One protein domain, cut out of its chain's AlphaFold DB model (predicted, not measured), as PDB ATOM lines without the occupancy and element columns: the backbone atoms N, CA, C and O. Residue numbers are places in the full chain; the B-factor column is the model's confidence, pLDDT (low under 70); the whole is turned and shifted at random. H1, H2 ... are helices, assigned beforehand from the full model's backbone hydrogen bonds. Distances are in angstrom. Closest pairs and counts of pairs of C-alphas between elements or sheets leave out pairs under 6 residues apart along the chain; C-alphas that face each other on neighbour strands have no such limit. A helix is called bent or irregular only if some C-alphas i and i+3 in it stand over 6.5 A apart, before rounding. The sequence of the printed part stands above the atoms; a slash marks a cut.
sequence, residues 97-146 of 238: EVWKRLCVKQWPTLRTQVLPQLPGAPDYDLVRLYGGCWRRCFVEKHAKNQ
ATOM      1  N   GLU A  97     182.127 290.751 195.148       92.81
ATOM      2  CA  GLU A  97     183.448 290.409 195.675       92.81
ATOM      3  C   GLU A  97     184.181 291.650 196.174       92.81
ATOM      4  O   GLU A  97     184.834 291.594 197.219       92.81
ATOM      5  N   VAL A  98     183.996 292.799 195.520       94.81
ATOM      6  CA  VAL A  98     184.512 294.089 196.009       94.81
ATOM      7  C   VAL A  98     183.951 294.392 197.400       94.81
ATOM      8  O   VAL A  98     184.716 294.581 198.352       94.81
ATOM      9  N   TRP A  99     182.625 294.344 197.566       95.19
ATOM     10  CA  TRP A  99     181.998 294.582 198.870       95.19
ATOM     11  C   TRP A  99     182.376 293.530 199.909       95.19
ATOM     12  O   TRP A  99     182.569 293.879 201.076       95.19
ATOM     13  N   LYS A 100     182.508 292.260 199.513       93.31
ATOM     14  CA  LYS A 100     182.977 291.191 200.400       93.31
ATOM     15  C   LYS A 100     184.375 291.490 200.919       93.31
ATOM     16  O   LYS A 100     184.564 291.495 202.134       93.31
ATOM     17  N   ARG A 101     185.335 291.796 200.038       94.44
ATOM     18  CA  ARG A 101     186.711 292.152 200.424       94.44
ATOM     19  C   ARG A 101     186.734 293.339 201.383       94.44
ATOM     20  O   ARG A 101     187.401 293.260 202.410       94.44
ATOM     21  N   LEU A 102     185.971 294.393 201.094       94.69
ATOM     22  CA  LEU A 102     185.883 295.583 201.948       94.69
ATOM     23  C   LEU A 102     185.296 295.268 203.329       94.69
ATOM     24  O   LEU A 102     185.889 295.626 204.345       94.69
ATOM     25  N   CYS A 103     184.169 294.550 203.385       93.56
ATOM     26  CA  CYS A 103     183.548 294.153 204.650       93.56
ATOM     27  C   CYS A 103     184.465 293.252 205.470       93.56
ATOM     28  O   CYS A 103     184.597 293.433 206.672       93.56
ATOM     29  N   VAL A 104     185.111 292.287 204.825       92.38
ATOM     30  CA  VAL A 104     186.022 291.346 205.473       92.38
ATOM     31  C   VAL A 104     187.294 292.039 205.973       92.38
ATOM     32  O   VAL A 104     187.806 291.675 207.029       92.38
ATOM     33  N   LYS A 105     187.804 293.036 205.241       92.62
ATOM     34  CA  LYS A 105     188.928 293.879 205.675       92.62
ATOM     35  C   LYS A 105     188.552 294.706 206.907       92.62
ATOM     36  O   LYS A 105     189.352 294.802 207.829       92.62
ATOM     37  N   GLN A 106     187.339 295.261 206.934       91.94
ATOM     38  CA  GLN A 106     186.849 296.088 208.041       91.94
ATOM     39  C   GLN A 106     186.428 295.265 209.270       91.94
ATOM     40  O   GLN A 106     186.664 295.678 210.404       91.94
ATOM     41  N   TRP A 107     185.803 294.106 209.058       90.44
ATOM     42  CA  TRP A 107     185.287 293.211 210.094       90.44
ATOM     43  C   TRP A 107     185.758 291.771 209.839       90.44
ATOM     44  O   TRP A 107     185.005 290.955 209.293       90.44
ATOM     45  N   PRO A 108     186.977 291.406 210.285       86.69
ATOM     46  CA  PRO A 108     187.556 290.075 210.065       86.69
ATOM     47  C   PRO A 108     186.697 288.916 210.587       86.69
ATOM     48  O   PRO A 108     186.759 287.808 210.061       86.69
ATOM     49  N   THR A 109     185.827 289.182 211.566       80.06
ATOM     50  CA  THR A 109     184.815 288.247 212.084       80.06
ATOM     51  C   THR A 109     183.907 287.645 211.011       80.06
ATOM     52  O   THR A 109     183.355 286.571 211.219       80.06
ATOM     53  N   LEU A 110     183.743 288.320 209.870       83.62
ATOM     54  CA  LEU A 110     182.958 287.834 208.734       83.62
ATOM     55  C   LEU A 110     183.625 286.668 207.981       83.62
ATOM     56  O   LEU A 110     182.949 286.035 207.181       83.62
ATOM     57  N   ARG A 111     184.921 286.383 208.208       80.38
ATOM     58  CA  ARG A 111     185.642 285.270 207.554       80.38
ATOM     59  C   ARG A 111     185.344 283.906 208.161       80.38
ATOM     60  O   ARG A 111     185.406 282.911 207.456       80.38
ATOM     61  N   THR A 112     185.138 283.865 209.472       67.19
ATOM     62  CA  THR A 112     185.259 282.631 210.266       67.19
ATOM     63  C   THR A 112     184.007 282.293 211.059       67.19
ATOM     64  O   THR A 112     183.909 281.204 211.614       67.19
ATOM     65  N   GLN A 113     183.051 283.218 211.153       61.75
ATOM     66  CA  GLN A 113     181.838 282.995 211.929       61.75
ATOM     67  C   GLN A 113     180.797 282.301 211.071       61.75
ATOM     68  O   GLN A 113     179.960 282.933 210.430       61.75
ATOM     69  N   VAL A 114     180.871 280.980 211.105       59.59
ATOM     70  CA  VAL A 114     179.772 280.117 210.711       59.59
ATOM     71  C   VAL A 114     178.703 280.239 211.795       59.59
ATOM     72  O   VAL A 114     179.009 280.201 212.991       59.59
ATOM     73  N   LEU A 115     177.453 280.464 211.399       57.41
ATOM     74  CA  LEU A 115     176.344 280.426 212.349       57.41
ATOM     75  C   LEU A 115     176.329 279.058 213.056       57.41
ATOM     76  O   LEU A 115     176.614 278.058 212.399       57.41
ATOM     77  N   PRO A 116     176.005 278.974 214.362       55.25
ATOM     78  CA  PRO A 116     175.780 277.686 215.007       55.25
ATOM     79  C   PRO A 116     174.681 276.951 214.238       55.25
ATOM     80  O   PRO A 116     173.559 277.451 214.125       55.25
ATOM     81  N   GLN A 117     175.027 275.810 213.657       55.62
ATOM     82  CA  GLN A 117     174.148 275.057 212.777       55.62
ATOM     83  C   GLN A 117     173.668 273.784 213.450       55.62
ATOM     84  O   GLN A 117     174.411 273.123 214.174       55.62
ATOM     85  N   LEU A 118     172.409 273.441 213.183       48.75
ATOM     86  CA  LEU A 118     171.899 272.111 213.478       48.75
ATOM     87  C   LEU A 118     172.633 271.082 212.596       48.75
ATOM     88  O   LEU A 118     173.010 271.420 211.470       48.75
ATOM     89  N   PRO A 119     172.812 269.835 213.064       45.47
ATOM     90  CA  PRO A 119     173.383 268.770 212.245       45.47
ATOM     91  C   PRO A 119     172.623 268.640 210.914       45.47
ATOM     92  O   PRO A 119     171.404 268.484 210.916       45.47
ATOM     93  N   GLY A 120     173.331 268.736 209.785       53.50
ATOM     94  CA  GLY A 120     172.748 268.650 208.438       53.50
ATOM     95  C   GLY A 120     172.204 269.963 207.855       53.50
ATOM     96  O   GLY A 120     171.718 269.961 206.724       53.50
ATOM     97  N   ALA A 121     172.284 271.085 208.578       55.88
ATOM     98  CA  ALA A 121     172.026 272.398 207.987       55.88
ATOM     99  C   ALA A 121     173.196 272.824 207.065       55.88
ATOM    100  O   ALA A 121     174.332 272.416 207.303       55.88
ATOM    101  N   PRO A 122     172.929 273.596 205.993       56.28
ATOM    102  CA  PRO A 122     173.960 274.079 205.075       56.28
ATOM    103  C   PRO A 122     174.703 275.301 205.624       56.28
ATOM    104  O   PRO A 122     174.066 276.200 206.181       56.28
ATOM    105  N   ASP A 123     176.017 275.372 205.368       61.81
ATOM    106  CA  ASP A 123     176.897 276.398 205.933       61.81
ATOM    107  C   ASP A 123     176.397 277.827 205.707       61.81
ATOM    108  O   ASP A 123     176.390 278.360 204.593       61.81
ATOM    109  N   TYR A 124     175.941 278.460 206.792       64.19
ATOM    110  CA  TYR A 124     175.416 279.817 206.744       64.19
ATOM    111  C   TYR A 124     176.456 280.838 207.205       64.19
ATOM    112  O   TYR A 124     176.801 280.918 208.387       64.19
ATOM    113  N   ASP A 125     176.848 281.708 206.274       72.56
ATOM    114  CA  ASP A 125     177.651 282.897 206.557       72.56
ATOM    115  C   ASP A 125     176.822 284.003 207.236       72.56
ATOM    116  O   ASP A 125     175.644 284.229 206.918       72.56
ATOM    117  N   LEU A 126     177.469 284.808 208.088       75.88
ATOM    118  CA  LEU A 126     176.868 285.984 208.745       75.88
ATOM    119  C   LEU A 126     176.207 286.981 207.781       75.88
ATOM    120  O   LEU A 126     175.317 287.739 208.174       75.88
ATOM    121  N   VAL A 127     176.611 286.997 206.512       82.38
ATOM    122  CA  VAL A 127     176.063 287.919 205.508       82.38
ATOM    123  C   VAL A 127     174.593 287.649 205.204       82.38
ATOM    124  O   VAL A 127     173.864 288.549 204.777       82.38
ATOM    125  N   ARG A 128     174.095 286.453 205.522       80.94
ATOM    126  CA  ARG A 128     172.671 286.124 205.416       80.94
ATOM    127  C   ARG A 128     171.791 287.015 206.304       80.94
ATOM    128  O   ARG A 128     170.665 287.309 205.919       80.94
ATOM    129  N   LEU A 129     172.325 287.568 207.401       75.94
ATOM    130  CA  LEU A 129     171.640 288.577 208.234       75.94
ATOM    131  C   LEU A 129     171.328 289.877 207.472       75.94
ATOM    132  O   LEU A 129     170.441 290.650 207.845       75.94
ATOM    133  N   TYR A 130     172.039 290.116 206.374       83.88
ATOM    134  CA  TYR A 130     171.856 291.255 205.478       83.88
ATOM    135  C   TYR A 130     171.158 290.844 204.170       83.88
ATOM    136  O   TYR A 130     171.164 291.595 203.194       83.88
ATOM    137  N   GLY A 131     170.537 289.658 204.139       82.12
ATOM    138  CA  GLY A 131     169.909 289.091 202.945       82.12
ATOM    139  C   GLY A 131     170.922 288.655 201.884       82.12
ATOM    140  O   GLY A 131     170.623 288.734 200.700       82.12
ATOM    141  N   GLY A 132     172.145 288.288 202.285       84.19
ATOM    142  CA  GLY A 132     173.210 287.897 201.351       84.19
ATOM    143  C   GLY A 132     173.927 289.076 200.675       84.19
ATOM    144  O   GLY A 132     174.827 288.864 199.868       84.19
ATOM    145  N   CYS A 133     173.568 290.319 201.013       90.31
ATOM    146  CA  CYS A 133     174.119 291.518 200.389       90.31
ATOM    147  C   CYS A 133     175.267 292.121 201.215       90.31
ATOM    148  O   CYS A 133     175.045 292.751 202.253       90.31
ATOM    149  N   TRP A 134     176.497 291.992 200.713       92.56
ATOM    150  CA  TRP A 134     177.693 292.574 201.334       92.56
ATOM    151  C   TRP A 134     177.660 294.105 201.375       92.56
ATOM    152  O   TRP A 134     178.017 294.695 202.389       92.56
ATOM    153  N   ARG A 135     177.134 294.769 200.338       93.19
ATOM    154  CA  ARG A 135     176.938 296.229 200.366       93.19
ATOM    155  C   ARG A 135     176.017 296.656 201.507       93.19
ATOM    156  O   ARG A 135     176.304 297.627 202.201       93.19
ATOM    157  N   ARG A 136     174.921 295.922 201.733       91.50
ATOM    158  CA  ARG A 136     174.015 296.185 202.860       91.50
ATOM    159  C   ARG A 136     174.717 295.949 204.197       91.50
ATOM    160  O   ARG A 136     174.564 296.771 205.089       91.50
ATOM    161  N   CYS A 137     175.525 294.892 204.315       91.62
ATOM    162  CA  CYS A 137     176.378 294.659 205.487       91.62
ATOM    163  C   CYS A 137     177.308 295.852 205.768       91.62
ATOM    164  O   CYS A 137     177.382 296.307 206.908       91.62
ATOM    165  N   PHE A 138     177.939 296.410 204.729       93.88
ATOM    166  CA  PHE A 138     178.802 297.585 204.844       93.88
ATOM    167  C   PHE A 138     178.044 298.838 205.294       93.88
ATOM    168  O   PHE A 138     178.454 299.503 206.244       93.88
ATOM    169  N   VAL A 139     176.920 299.150 204.639       93.44
ATOM    170  CA  VAL A 139     176.090 300.328 204.952       93.44
ATOM    171  C   VAL A 139     175.519 300.241 206.369       93.44
ATOM    172  O   VAL A 139     175.545 301.223 207.106       93.44
ATOM    173  N   GLU A 140     175.066 299.055 206.778       90.94
ATOM    174  CA  GLU A 140     174.597 298.778 208.141       90.94
ATOM    175  C   GLU A 140     175.751 298.570 209.143       90.94
ATOM    176  O   GLU A 140     175.502 298.247 210.302       90.94
ATOM    177  N   LYS A 141     177.012 298.758 208.725       90.44
ATOM    178  CA  LYS A 141     178.228 298.688 209.557       90.44
ATOM    179  C   LYS A 141     178.380 297.396 210.361       90.44
ATOM    180  O   LYS A 141     178.821 297.418 211.508       90.44
ATOM    181  N   HIS A 142     177.967 296.275 209.780       85.88
ATOM    182  CA  HIS A 142     177.892 294.977 210.450       85.88
ATOM    183  C   HIS A 142     177.119 294.991 211.795       85.88
ATOM    184  O   HIS A 142     177.318 294.130 212.653       85.88
ATOM    185  N   ALA A 143     176.194 295.940 211.990       79.56
ATOM    186  CA  ALA A 143     175.530 296.172 213.276       79.56
ATOM    187  C   ALA A 143     174.581 295.047 213.720       79.56
ATOM    188  O   ALA A 143     174.187 295.010 214.886       79.56
ATOM    189  N   LYS A 144     174.199 294.129 212.819       72.44
ATOM    190  CA  LYS A 144     173.351 292.977 213.168       72.44
ATOM    191  C   LYS A 144     174.120 291.871 213.883       72.44
ATOM    192  O   LYS A 144     173.488 291.031 214.515       72.44
ATOM    193  N   ASN A 145     175.450 291.853 213.800       73.38
ATOM    194  CA  ASN A 145     176.259 290.912 214.566       73.38
ATOM    195  C   ASN A 145     176.571 291.493 215.944       73.38
ATOM    196  O   ASN A 145     177.645 292.042 216.177       73.38
ATOM    197  N   GLN A 146     175.596 291.399 216.842       66.25
ATOM    198  CA  GLN A 146     175.741 291.871 218.212       66.25
ATOM    199  C   GLN A 146     176.150 290.732 219.136       66.25
ATOM    200  O   GLN A 146     175.629 289.618 219.047       66.25
TER     201      GLN A 146
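This is residues 97 to 146 of the 238 residues of the protein "F-box domain-containing protein" of Phytophthora palmivora var. palmivora (UniProt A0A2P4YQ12). A small head of three helices sits at one end, and from it a long loop runs out and folds back, with residues 117 to 122 sticking out free at its tip. In the head the longest helix, H1, packs on H3 at a steep tilt, and the short H2 meets H3 only at the corner by their tight link, the centres of the three helices making a triangle with H1 and H2 apart. The printed part has 50 residues with three named helices, in the order H1, H2, H3 along the chain, and no named strand; the class is all helix, though under half of the residues, 21 of the 50, are in named elements. The whole is compact, with a radius of gyration of the C-alphas of 10.9 A, yet its outline is elongated, spanning 32 by 18 by 16 A, and the loop makes the length.

The longest helix is H1, residues 97 to 106. It touches H3, residues 134 to 139, with 9 pairs of C-alphas within 8 A. The closest C-alphas of the two are those of Trp 99 and Trp 134, 5.4 A apart, and the two centres lie 9.1 A from each other. Their lines stand at a steep tilt of 51 degrees, and they run the same way. H2, residues 126 to 130, touches H3 only at the corner by their link, with 4 pairs of C-alphas within 8 A. The closest C-alphas there are those of Tyr 130 and Cys 137, 5.7 A apart, and the two centres are 9.4 A apart. H1 and H2, which follow each other along the chain, are apart, with no C-alpha of the one within 8 A of the other. In the backbones of H1 and H3 every O i to N i+4 pair is within hydrogen-bond range; in H2 it is 0 of 1, beside 2 of 2 O i to N i+3 pairs within range.

H1 has 10 residues, Glu 97 to Gln 106, and measures 14.0 A from first to last C-alpha; it begins at C-alpha 97, (183.448, 290.409, 195.675), and ends at C-alpha 106, (186.849, 296.088, 208.041). Residues 107 to 125 follow with no named element, and their C-alphas lie 5 to 21 A from the mean of the C-alphas. Within that stretch, C-alpha 119 is at (173.383, 268.770, 212.245). H2 has 5 residues, Leu 126 to Tyr 130, and is 8.0 A long from first to last C-alpha. H3 has 6 residues, Trp 134 to Val 139, and is 8.7 A long; its last C-alpha, 139, is at (176.090, 300.328, 204.952). Residues 140 to 146 follow H3. None of the helices is bent or irregular.

The two C-alphas farthest apart are those of Pro 119 and Val 139, at 32.5 A, while the first and last printed C-alphas, of Glu 97 and Gln 146, are 23.9 A apart. The printed part runs from residue 97 to residue 146 of a chain of 238 residues and has no cut. The link from H1 to H2 is long, with 19 residues between them, and the link from H2 to H3 is tight, with 3 residues. The mean pLDDT of the printed part is 78.9; the model's confidence is under 70 in 14 residues, namely residues 112 to 124 and residue 146. By contrast, the mean pLDDT is 94 for H1, 93 for H3 and 80 for H2.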